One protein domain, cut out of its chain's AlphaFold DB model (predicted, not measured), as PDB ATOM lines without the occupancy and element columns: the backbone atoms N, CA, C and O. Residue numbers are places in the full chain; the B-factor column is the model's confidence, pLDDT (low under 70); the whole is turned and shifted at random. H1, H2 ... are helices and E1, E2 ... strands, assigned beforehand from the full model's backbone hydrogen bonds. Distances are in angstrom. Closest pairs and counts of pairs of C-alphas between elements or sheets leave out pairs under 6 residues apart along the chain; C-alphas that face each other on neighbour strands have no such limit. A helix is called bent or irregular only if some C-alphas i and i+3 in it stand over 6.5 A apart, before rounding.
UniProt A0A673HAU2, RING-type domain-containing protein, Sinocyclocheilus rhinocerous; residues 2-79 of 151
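AT A GLANCE: This is residues 2 to 79 of the 151 residues of the protein "RING-type domain-containing protein" of Sinocyclocheilus rhinocerous (UniProt A0A673HAU2). A long, kinked helix, H1, sticks out with residues 2 to 14 as an arm from a small head, where its later part, the short helix H2, the strand hairpin E1 and E2 and a long loop gather. The 78 printed residues, mostly helix by class, hold two named helices and two antiparallel strands, in the order H1, E1, E2, H2. The whole is only just loose, close to extended, with radius of gyration of the C-alphas 17.1 A and spans of 60 by 23 by 18 A.

IN THESE COORDINATES: Find C-alpha 2 at (137.855, 206.856, 137.349); from there H1 runs 42.8 A to residue 31, irregular, with C-alphas 24 and 27 7.1 A apart. E1 is residues 35 to 37, E2 58 to 61; H2, residues 70 to 77, ends at (109.135, 202.219, 121.906).

HOW THE PARTS SIT: H1 touches H2 with residues 22 to 30 alone, closest C-alphas Ala 26 and Leu 77, 5.6 A, at a shallow tilt of 21 degrees, opposite ways. In the hairpin, look for N 36 and O 59, 2.9 A, within hydrogen-bond range. Every O i to N i+4 pair is within range in H2, 22 of 26 in H1.

THE WHOLE: The printed part has no cut; the link E1 to E2 is long. Look for pLDDT under 70 at residues 2, 39 to 40 and 42 to 44.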
ATOM      1  N   CYS A   2     138.275 207.696 138.486       69.31
ATOM      2  CA  CYS A   2     137.855 206.856 137.349       69.31
ATOM      3  C   CYS A   2     136.450 206.237 137.494       69.31
ATOM      4  O   CYS A   2     135.683 206.250 136.539       69.31
ATOM      5  N   LEU A   3     136.068 205.777 138.695       71.56
ATOM      6  CA  LEU A   3     134.717 205.251 138.950       71.56
ATOM      7  C   LEU A   3     133.635 206.327 138.756       71.56
ATOM      8  O   LEU A   3     132.612 206.072 138.134       71.56
ATOM      9  N   HIS A   4     133.887 207.558 139.212       70.38
ATOM     10  CA  HIS A   4     132.964 208.679 139.013       70.38
ATOM     11  C   HIS A   4     132.758 209.012 137.531       70.38
ATOM     12  O   HIS A   4     131.630 209.298 137.137       70.38
ATOM     13  N   ALA A   5     133.815 208.960 136.714       73.38
ATOM     14  CA  ALA A   5     133.709 209.154 135.269       73.38
ATOM     15  C   ALA A   5     132.951 207.997 134.591       73.38
ATOM     16  O   ALA A   5     132.117 208.232 133.720       73.38
ATOM     17  N   TYR A   6     133.174 206.756 135.032       73.69
ATOM     18  CA  TYR A   6     132.449 205.588 134.530       73.69
ATOM     19  C   TYR A   6     130.937 205.680 134.803       73.69
ATOM     20  O   TYR A   6     130.132 205.614 133.872       73.69
ATOM     21  N   PHE A   7     130.535 205.903 136.058       76.81
ATOM     22  CA  PHE A   7     129.116 205.954 136.421       76.81
ATOM     23  C   PHE A   7     128.403 207.196 135.866       76.81
ATOM     24  O   PHE A   7     127.292 207.069 135.357       76.81
ATOM     25  N   ASN A   8     129.023 208.381 135.914       73.00
ATOM     26  CA  ASN A   8     128.336 209.614 135.511       73.00
ATOM     27  C   ASN A   8     128.372 209.883 134.006       73.00
ATOM     28  O   ASN A   8     127.453 210.505 133.491       73.00
ATOM     29  N   ILE A   9     129.413 209.448 133.293       76.44
ATOM     30  CA  ILE A   9     129.587 209.803 131.878       76.44
ATOM     31  C   ILE A   9     129.314 208.586 131.003       76.44
ATOM     32  O   ILE A   9     128.461 208.640 130.119       76.44
ATOM     33  N   TYR A  10     130.000 207.469 131.259       75.06
ATOM     34  CA  TYR A  10     129.909 206.301 130.385       75.06
ATOM     35  C   TYR A  10     128.540 205.614 130.462       75.06
ATOM     36  O   TYR A  10     127.926 205.375 129.423       75.06
ATOM     37  N   LEU A  11     128.008 205.349 131.662       75.25
ATOM     38  CA  LEU A  11     126.685 204.719 131.780       75.25
ATOM     39  C   LEU A  11     125.563 205.611 131.235       75.25
ATOM     40  O   LEU A  11     124.646 205.119 130.575       75.25
ATOM     41  N   GLN A  12     125.652 206.926 131.448       76.12
ATOM     42  CA  GLN A  12     124.681 207.867 130.893       76.12
ATOM     43  C   GLN A  12     124.763 207.911 129.362       76.12
ATOM     44  O   GLN A  12     123.725 207.897 128.694       76.12
ATOM     45  N   ALA A  13     125.974 207.878 128.797       77.38
ATOM     46  CA  ALA A  13     126.181 207.766 127.358       77.38
ATOM     47  C   ALA A  13     125.641 206.437 126.800       77.38
ATOM     48  O   ALA A  13     124.974 206.450 125.765       77.38
ATOM     49  N   LYS A  14     125.841 205.308 127.500       77.00
ATOM     50  CA  LYS A  14     125.295 203.992 127.112       77.00
ATOM     51  C   LYS A  14     123.765 204.013 127.065       77.00
ATOM     52  O   LYS A  14     123.167 203.590 126.074       77.00
ATOM     53  N   ASN A  15     123.129 204.558 128.099       75.38
ATOM     54  CA  ASN A  15     121.672 204.679 128.158       75.38
ATOM     55  C   ASN A  15     121.138 205.623 127.069       75.38
ATOM     56  O   ASN A  15     120.181 205.284 126.374       75.38
ATOM     57  N   GLY A  16     121.805 206.762 126.857       77.38
ATOM     58  CA  GLY A  16     121.473 207.694 125.779       77.38
ATOM     59  C   GLY A  16     121.591 207.058 124.392       77.38
ATOM     60  O   GLY A  16     120.712 207.247 123.547       77.38
ATOM     61  N   TRP A  17     122.625 206.242 124.169       76.88
ATOM     62  CA  TRP A  17     122.810 205.491 122.926       76.88
ATOM     63  C   TRP A  17     121.693 204.468 122.704       76.88
ATOM     64  O   TRP A  17     121.134 204.395 121.606       76.88
ATOM     65  N   LYS A  18     121.296 203.727 123.750       76.12
ATOM     66  CA  LYS A  18     120.153 202.800 123.696       76.12
ATOM     67  C   LYS A  18     118.880 203.526 123.249       76.12
ATOM     68  O   LYS A  18     118.265 203.112 122.266       76.12
ATOM     69  N   THR A  19     118.529 204.636 123.898       74.75
ATOM     70  CA  THR A  19     117.354 205.454 123.543       74.75
ATOM     71  C   THR A  19     117.440 206.003 122.117       74.75
ATOM     72  O   THR A  19     116.455 205.983 121.376       74.75
ATOM     73  N   PHE A  20     118.618 206.460 121.687       79.31
ATOM     74  CA  PHE A  20     118.824 206.968 120.331       79.31
ATOM     75  C   PHE A  20     118.551 205.898 119.260       79.31
ATOM     76  O   PHE A  20     117.811 206.147 118.300       79.31
ATOM     77  N   ILE A  21     119.097 204.693 119.438       79.50
ATOM     78  CA  ILE A  21     118.877 203.562 118.523       79.50
ATOM     79  C   ILE A  21     117.409 203.132 118.523       79.50
ATOM     80  O   ILE A  21     116.825 202.916 117.452       79.50
ATOM     81  N   ASN A  22     116.787 203.064 119.698       77.56
ATOM     82  CA  ASN A  22     115.377 202.706 119.832       77.56
ATOM     83  C   ASN A  22     114.489 203.713 119.087       77.56
ATOM     84  O   ASN A  22     113.668 203.322 118.257       77.56
ATOM     85  N   ARG A  23     114.749 205.019 119.225       79.25
ATOM     86  CA  ARG A  23     114.041 206.064 118.468       79.25
ATOM     87  C   ARG A  23     114.160 205.902 116.952       79.25
ATOM     88  O   ARG A  23     113.177 206.094 116.234       79.25
ATOM     89  N   ARG A  24     115.346 205.537 116.455       80.38
ATOM     90  CA  ARG A  24     115.597 205.347 115.016       80.38
ATOM     91  C   ARG A  24     114.908 204.100 114.453       80.38
ATOM     92  O   ARG A  24     114.520 204.093 113.285       80.38
ATOM     93  N   THR A  25     114.755 203.056 115.264       79.19
ATOM     94  CA  THR A  25     114.220 201.753 114.832       79.19
ATOM     95  C   THR A  25     112.721 201.589 115.095       79.19
ATOM     96  O   THR A  25     112.056 200.890 114.332       79.19
ATOM     97  N   ALA A  26     112.153 202.294 116.077       82.12
ATOM     98  CA  ALA A  26     110.757 202.169 116.508       82.12
ATOM     99  C   ALA A  26     109.715 202.325 115.386       82.12
ATOM    100  O   ALA A  26     108.688 201.653 115.400       82.12
ATOM    101  N   VAL A  27     109.964 203.173 114.380       82.88
ATOM    102  CA  VAL A  27     109.033 203.325 113.244       82.88
ATOM    103  C   VAL A  27     108.953 202.038 112.425       82.88
ATOM    104  O   VAL A  27     107.856 201.568 112.133       82.88
ATOM    105  N   LYS A  28     110.106 201.448 112.086       81.81
ATOM    106  CA  LYS A  28     110.167 200.184 111.339       81.81
ATOM    107  C   LYS A  28     109.528 199.058 112.146       81.81
ATOM    108  O   LYS A  28     108.695 198.333 111.616       81.81
ATOM    109  N   LYS A  29     109.870 199.000 113.435       80.94
ATOM    110  CA  LYS A  29     109.362 198.018 114.391       80.94
ATOM    111  C   LYS A  29     107.841 198.076 114.577       80.94
ATOM    112  O   LYS A  29     107.204 197.049 114.754       80.94
ATOM    113  N   ILE A  30     107.232 199.263 114.540       86.44
ATOM    114  CA  ILE A  30     105.767 199.371 114.580       86.44
ATOM    115  C   ILE A  30     105.148 198.947 113.275       86.44
ATOM    116  O   ILE A  30     104.140 198.257 113.292       86.44
ATOM    117  N   ASN A  31     105.725 199.374 112.154       85.19
ATOM    118  CA  ASN A  31     105.147 199.090 110.853       85.19
ATOM    119  C   ASN A  31     105.090 197.585 110.563       85.19
ATOM    120  O   ASN A  31     104.175 197.172 109.858       85.19
ATOM    121  N   SER A  32     105.991 196.786 111.148       85.50
ATOM    122  CA  SER A  32     105.959 195.322 111.077       85.50
ATOM    123  C   SER A  32     104.886 194.658 111.947       85.50
ATOM    124  O   SER A  32     104.623 193.476 111.755       85.50
ATOM    125  N   LEU A  33     104.273 195.368 112.902       86.69
ATOM    126  CA  LEU A  33     103.209 194.807 113.739       86.69
ATOM    127  C   LEU A  33     101.872 194.766 112.987       86.69
ATOM    128  O   LEU A  33     101.566 195.723 112.264       86.69
ATOM    129  N   PRO A  34     101.043 193.731 113.212       87.56
ATOM    130  CA  PRO A  34      99.703 193.670 112.650       87.56
ATOM    131  C   PRO A  34      98.868 194.885 113.079       87.56
ATOM    132  O   PRO A  34      98.912 195.342 114.227       87.56
ATOM    133  N   GLU A  35      98.121 195.437 112.125       89.38
ATOM    134  CA  GLU A  35      97.247 196.592 112.318       89.38
ATOM    135  C   GLU A  35      95.807 196.200 111.994       89.38
ATOM    136  O   GLU A  35      95.535 195.679 110.913       89.38
ATOM    137  N   VAL A  36      94.889 196.492 112.911       87.12
ATOM    138  CA  VAL A  36      93.447 196.332 112.697       87.12
ATOM    139  C   VAL A  36      92.852 197.689 112.343       87.12
ATOM    140  O   VAL A  36      93.233 198.710 112.924       87.12
ATOM    141  N   LYS A  37      91.941 197.703 111.362       85.31
ATOM    142  CA  LYS A  37      91.230 198.886 110.852       85.31
ATOM    143  C   LYS A  37      89.761 198.549 110.595       85.31
ATOM    144  O   LYS A  37      89.442 197.413 110.261       85.31
ATOM    145  N   GLY A  38      88.888 199.554 110.657       76.75
ATOM    146  CA  GLY A  38      87.494 199.446 110.214       76.75
ATOM    147  C   GLY A  38      86.544 198.767 111.207       76.75
ATOM    148  O   GLY A  38      86.622 199.006 112.407       76.75
ATOM    149  N   ALA A  39      85.611 197.964 110.684       65.31
ATOM    150  CA  ALA A  39      84.497 197.374 111.436       65.31
ATOM    151  C   ALA A  39      84.896 196.536 112.673       65.31
ATOM    152  O   ALA A  39      84.267 196.743 113.710       65.31
ATOM    153  N   PRO A  40      85.960 195.704 112.644       68.62
ATOM    154  CA  PRO A  40      86.348 194.890 113.800       68.62
ATOM    155  C   PRO A  40      86.769 195.710 115.027       68.62
ATOM    156  O   PRO A  40      86.771 195.192 116.131       68.62
ATOM    157  N   LEU A  41      87.141 196.988 114.862       71.00
ATOM    158  CA  LEU A  41      87.519 197.853 115.987       71.00
ATOM    159  C   LEU A  41      86.328 198.311 116.817       71.00
ATOM    160  O   LEU A  41      86.502 198.599 117.990       71.00
ATOM    161  N   ARG A  42      85.137 198.403 116.216       65.94
ATOM    162  CA  ARG A  42      83.931 198.844 116.934       65.94
ATOM    163  C   ARG A  42      83.379 197.764 117.858       65.94
ATOM    164  O   ARG A  42      82.635 198.086 118.769       65.94
ATOM    165  N   GLU A  43      83.739 196.508 117.605       68.94
ATOM    166  CA  GLU A  43      83.411 195.366 118.464       68.94
ATOM    167  C   GLU A  43      84.411 195.212 119.619       68.94
ATOM    168  O   GLU A  43      84.115 194.565 120.619       68.94
ATOM    169  N   ILE A  44      85.593 195.823 119.500       69.81
ATOM    170  CA  ILE A  44      86.583 195.882 120.570       69.81
ATOM    171  C   ILE A  44      86.178 197.047 121.484       69.81
ATOM    172  O   ILE A  44      86.578 198.187 121.259       69.81
ATOM    173  N   GLU A  45      85.376 196.765 122.513       71.94
ATOM    174  CA  GLU A  45      85.020 197.706 123.596       71.94
ATOM    175  C   GLU A  45      86.217 197.990 124.535       71.94
ATOM    176  O   GLU A  45      86.092 197.992 125.757       71.94
ATOM    177  N   ASP A  46      87.408 198.193 123.968       82.75
ATOM    178  CA  ASP A  46      88.653 198.420 124.701       82.75
ATOM    179  C   ASP A  46      89.216 199.821 124.413       82.75
ATOM    180  O   ASP A  46      88.931 200.450 123.386       82.75
ATOM    181  N   VAL A  47      90.051 200.320 125.322       90.00
ATOM    182  CA  VAL A  47      90.666 201.655 125.248       90.00
ATOM    183  C   VAL A  47      92.184 201.554 125.249       90.00
ATOM    184  O   VAL A  47      92.785 200.650 125.823       90.00
ATOM    185  N   CYS A  48      92.865 202.517 124.629       92.75
ATOM    186  CA  CYS A  48      94.324 202.506 124.643       92.75
ATOM    187  C   CYS A  48      94.858 202.800 126.054       92.75
ATOM    188  O   CYS A  48      94.748 203.926 126.526       92.75
ATOM    189  N   ALA A  49      95.554 201.845 126.678       91.62
ATOM    190  CA  ALA A  49      96.098 201.990 128.037       91.62
ATOM    191  C   ALA A  49      97.147 203.115 128.224       91.62
ATOM    192  O   ALA A  49      97.529 203.418 129.350       91.62
ATOM    193  N   ILE A  50      97.638 203.732 127.138       93.12
ATOM    194  CA  ILE A  50      98.619 204.833 127.193       93.12
ATOM    195  C   ILE A  50      97.933 206.207 127.244       93.12
ATOM    196  O   ILE A  50      98.404 207.101 127.941       93.12
ATOM    197  N   CYS A  51      96.866 206.411 126.465       94.19
ATOM    198  CA  CYS A  51      96.174 207.704 126.367       94.19
ATOM    199  C   CYS A  51      94.727 207.676 126.871       94.19
ATOM    200  O   CYS A  51      94.093 208.726 126.895       94.19
ATOM    201  N   TYR A  52      94.223 206.506 127.268       92.50
ATOM    202  CA  TYR A  52      92.869 206.272 127.772       92.50
ATOM    203  C   TYR A  52      91.762 206.729 126.808       92.50
ATOM    204  O   TYR A  52      90.713 207.201 127.229       92.50
ATOM    205  N   GLN A  53      92.012 206.611 125.501       90.81
ATOM    206  CA  GLN A  53      91.066 206.961 124.438       90.81
ATOM    207  C   GLN A  53      90.679 205.727 123.623       90.81
ATOM    208  O   GLN A  53      91.498 204.825 123.422       90.81
ATOM    209  N   GLU A  54      89.450 205.733 123.110       89.25
ATOM    210  CA  GLU A  54      88.901 204.703 122.224       89.25
ATOM    211  C   GLU A  54      89.663 204.603 120.889       89.25
ATOM    212  O   GLU A  54      90.328 205.538 120.414       89.25
ATOM    213  N   PHE A  55      89.569 203.444 120.240       87.69
ATOM    214  CA  PHE A  55      90.220 203.194 118.956       87.69
ATOM    215  C   PHE A  55      89.363 203.676 117.775       87.69
ATOM    216  O   PHE A  55      88.630 202.913 117.157       87.69
ATOM    217  N   ALA A  56      89.500 204.953 117.408       77.88
ATOM    218  CA  ALA A  56      88.664 205.560 116.364       77.88
ATOM    219  C   ALA A  56      88.938 205.071 114.922       77.88
ATOM    220  O   ALA A  56      88.030 205.058 114.094       77.88
ATOM    221  N   ALA A  57      90.186 204.715 114.585       80.56
ATOM    222  CA  ALA A  57      90.586 204.455 113.192       80.56
ATOM    223  C   ALA A  57      91.488 203.230 113.014       80.56
ATOM    224  O   ALA A  57      91.284 202.437 112.091       80.56
ATOM    225  N   SER A  58      92.498 203.078 113.874       87.56
ATOM    226  CA  SER A  58      93.363 201.905 113.858       87.56
ATOM    227  C   SER A  58      93.973 201.582 115.216       87.56
ATOM    228  O   SER A  58      94.239 202.472 116.032       87.56
ATOM    229  N   ALA A  59      94.222 200.292 115.424       90.69
ATOM    230  CA  ALA A  59      94.950 199.766 116.570       90.69
ATOM    231  C   ALA A  59      96.059 198.823 116.091       90.69
ATOM    232  O   ALA A  59      95.888 198.060 115.137       90.69
ATOM    233  N   ARG A  60      97.213 198.890 116.750       91.38
ATOM    234  CA  ARG A  60      98.320 197.948 116.582       91.38
ATOM    235  C   ARG A  60      98.204 196.872 117.645       91.38
ATOM    236  O   ARG A  60      97.999 197.200 118.813       91.38
ATOM    237  N   ILE A  61      98.367 195.624 117.218       91.00
ATOM    238  CA  ILE A  61      98.362 194.461 118.102       91.00
ATOM    239  C   ILE A  61      99.810 194.038 118.342       91.00
ATOM    240  O   ILE A  61     100.582 193.848 117.400       91.00
ATOM    241  N   THR A  62     100.189 193.917 119.609       91.38
ATOM    242  CA  THR A  62     101.485 193.355 120.014       91.38
ATOM    243  C   THR A  62     101.449 191.819 119.972       91.38
ATOM    244  O   THR A  62     100.371 191.233 120.052       91.38
ATOM    245  N   PRO A  63     102.598 191.118 119.920       88.88
ATOM    246  CA  PRO A  63     102.617 189.647 119.982       88.88
ATOM    247  C   PRO A  63     102.036 189.074 121.286       88.88
ATOM    248  O   PRO A  63     101.659 187.913 121.330       88.88
ATOM    249  N   CYS A  64     101.928 189.886 122.340       90.81
ATOM    250  CA  CYS A  64     101.240 189.539 123.583       90.81
ATOM    251  C   CYS A  64      99.736 189.878 123.577       90.81
ATOM    252  O   CYS A  64      99.144 189.951 124.646       90.81
ATOM    253  N   HIS A  65      99.134 190.099 122.400       89.56
ATOM    254  CA  HIS A  65      97.698 190.351 122.198       89.56
ATOM    255  C   HIS A  65      97.137 191.597 122.903       89.56
ATOM    256  O   HIS A  65      95.976 191.627 123.293       89.56
ATOM    257  N   HIS A  66      97.943 192.651 123.025       91.56
ATOM    258  CA  HIS A  66      97.503 193.930 123.578       91.56
ATOM    259  C   HIS A  66      97.325 194.994 122.486       91.56
ATOM    260  O   HIS A  66      98.107 195.054 121.529       91.56
ATOM    261  N   TYR A  67      96.323 195.860 122.659       91.56
ATOM    262  CA  TYR A  67      95.912 196.864 121.675       91.56
ATOM    263  C   TYR A  67      96.409 198.266 122.043       91.56
ATOM    264  O   TYR A  67      96.223 198.748 123.160       91.56
ATOM    265  N   PHE A  68      97.021 198.964 121.082       93.06
ATOM    266  CA  PHE A  68      97.482 200.344 121.271       93.06
ATOM    267  C   PHE A  68      97.333 201.177 119.999       93.06
ATOM    268  O   PHE A  68      97.431 200.659 118.887       93.06
ATOM    269  N   HIS A  69      97.189 202.503 120.123       93.25
ATOM    270  CA  HIS A  69      97.331 203.367 118.947       93.25
ATOM    271  C   HIS A  69      98.763 203.295 118.419       93.25
ATOM    272  O   HIS A  69      99.728 203.327 119.190       93.25
ATOM    273  N   ALA A  70      98.916 203.310 117.094       91.25
ATOM    274  CA  ALA A  70     100.229 203.281 116.453       91.25
ATOM    275  C   ALA A  70     101.149 204.420 116.930       91.25
ATOM    276  O   ALA A  70     102.355 204.232 117.058       91.25
ATOM    277  N   LEU A  71     100.597 205.606 117.215       91.62
ATOM    278  CA  LEU A  71     101.363 206.751 117.716       91.62
ATOM    279  C   LEU A  71     101.752 206.607 119.191       91.62
ATOM    280  O   LEU A  71     102.884 206.934 119.550       91.62
ATOM    281  N   CYS A  72     100.841 206.118 120.032       93.31
ATOM    282  CA  CYS A  72     101.087 205.925 121.461       93.31
ATOM    283  C   CYS A  72     102.165 204.861 121.680       93.31
ATOM    284  O   CYS A  72     103.173 205.130 122.336       93.31
ATOM    285  N   LEU A  73     102.021 203.709 121.019       92.75
ATOM    286  CA  LEU A  73     103.012 202.637 121.075       92.75
ATOM    287  C   LEU A  73     104.376 203.102 120.533       92.75
ATOM    288  O   LEU A  73     105.413 202.737 121.074       92.75
ATOM    289  N   ARG A  74     104.405 203.984 119.522       91.00
ATOM    290  CA  ARG A  74     105.661 204.522 118.957       91.00
ATOM    291  C   ARG A  74     106.456 205.322 119.955       91.00
ATOM    292  O   ARG A  74     107.670 205.161 120.026       91.00
ATOM    293  N   LYS A  75     105.774 206.194 120.690       91.56
ATOM    294  CA  LYS A  75     106.410 207.025 121.710       91.56
ATOM    295  C   LYS A  75     106.980 206.160 122.830       91.56
ATOM    296  O   LYS A  75     108.092 206.426 123.271       91.56
ATOM    297  N   TRP A  76     106.263 205.110 123.224       92.50
ATOM    298  CA  TRP A  76     106.743 204.151 124.218       92.50
ATOM    299  C   TRP A  76     108.023 203.436 123.759       92.50
ATOM    300  O   TRP A  76     109.038 203.448 124.457       92.50
ATOM    301  N   LEU A  77     108.014 202.936 122.522       89.31
ATOM    302  CA  LEU A  77     109.135 202.219 121.906       89.31
ATOM    303  C   LEU A  77     110.386 203.069 121.651       89.31
ATOM    304  O   LEU A  77     111.443 202.536 121.322       89.31
ATOM    305  N   TYR A  78     110.318 204.391 121.816       86.00
ATOM    306  CA  TYR A  78     111.522 205.226 121.840       86.00
ATOM    307  C   TYR A  78     112.360 205.004 123.096       86.00
ATOM    308  O   TYR A  78     113.569 205.234 123.069       86.00
ATOM    309  N   ILE A  79     111.720 204.578 124.181       85.56
ATOM    310  CA  ILE A  79     112.328 204.461 125.501       85.56
ATOM    311  C   ILE A  79     112.563 202.986 125.827       85.56
ATOM    312  O   ILE A  79     113.674 202.622 126.206       85.56
TER     313      ILE A  79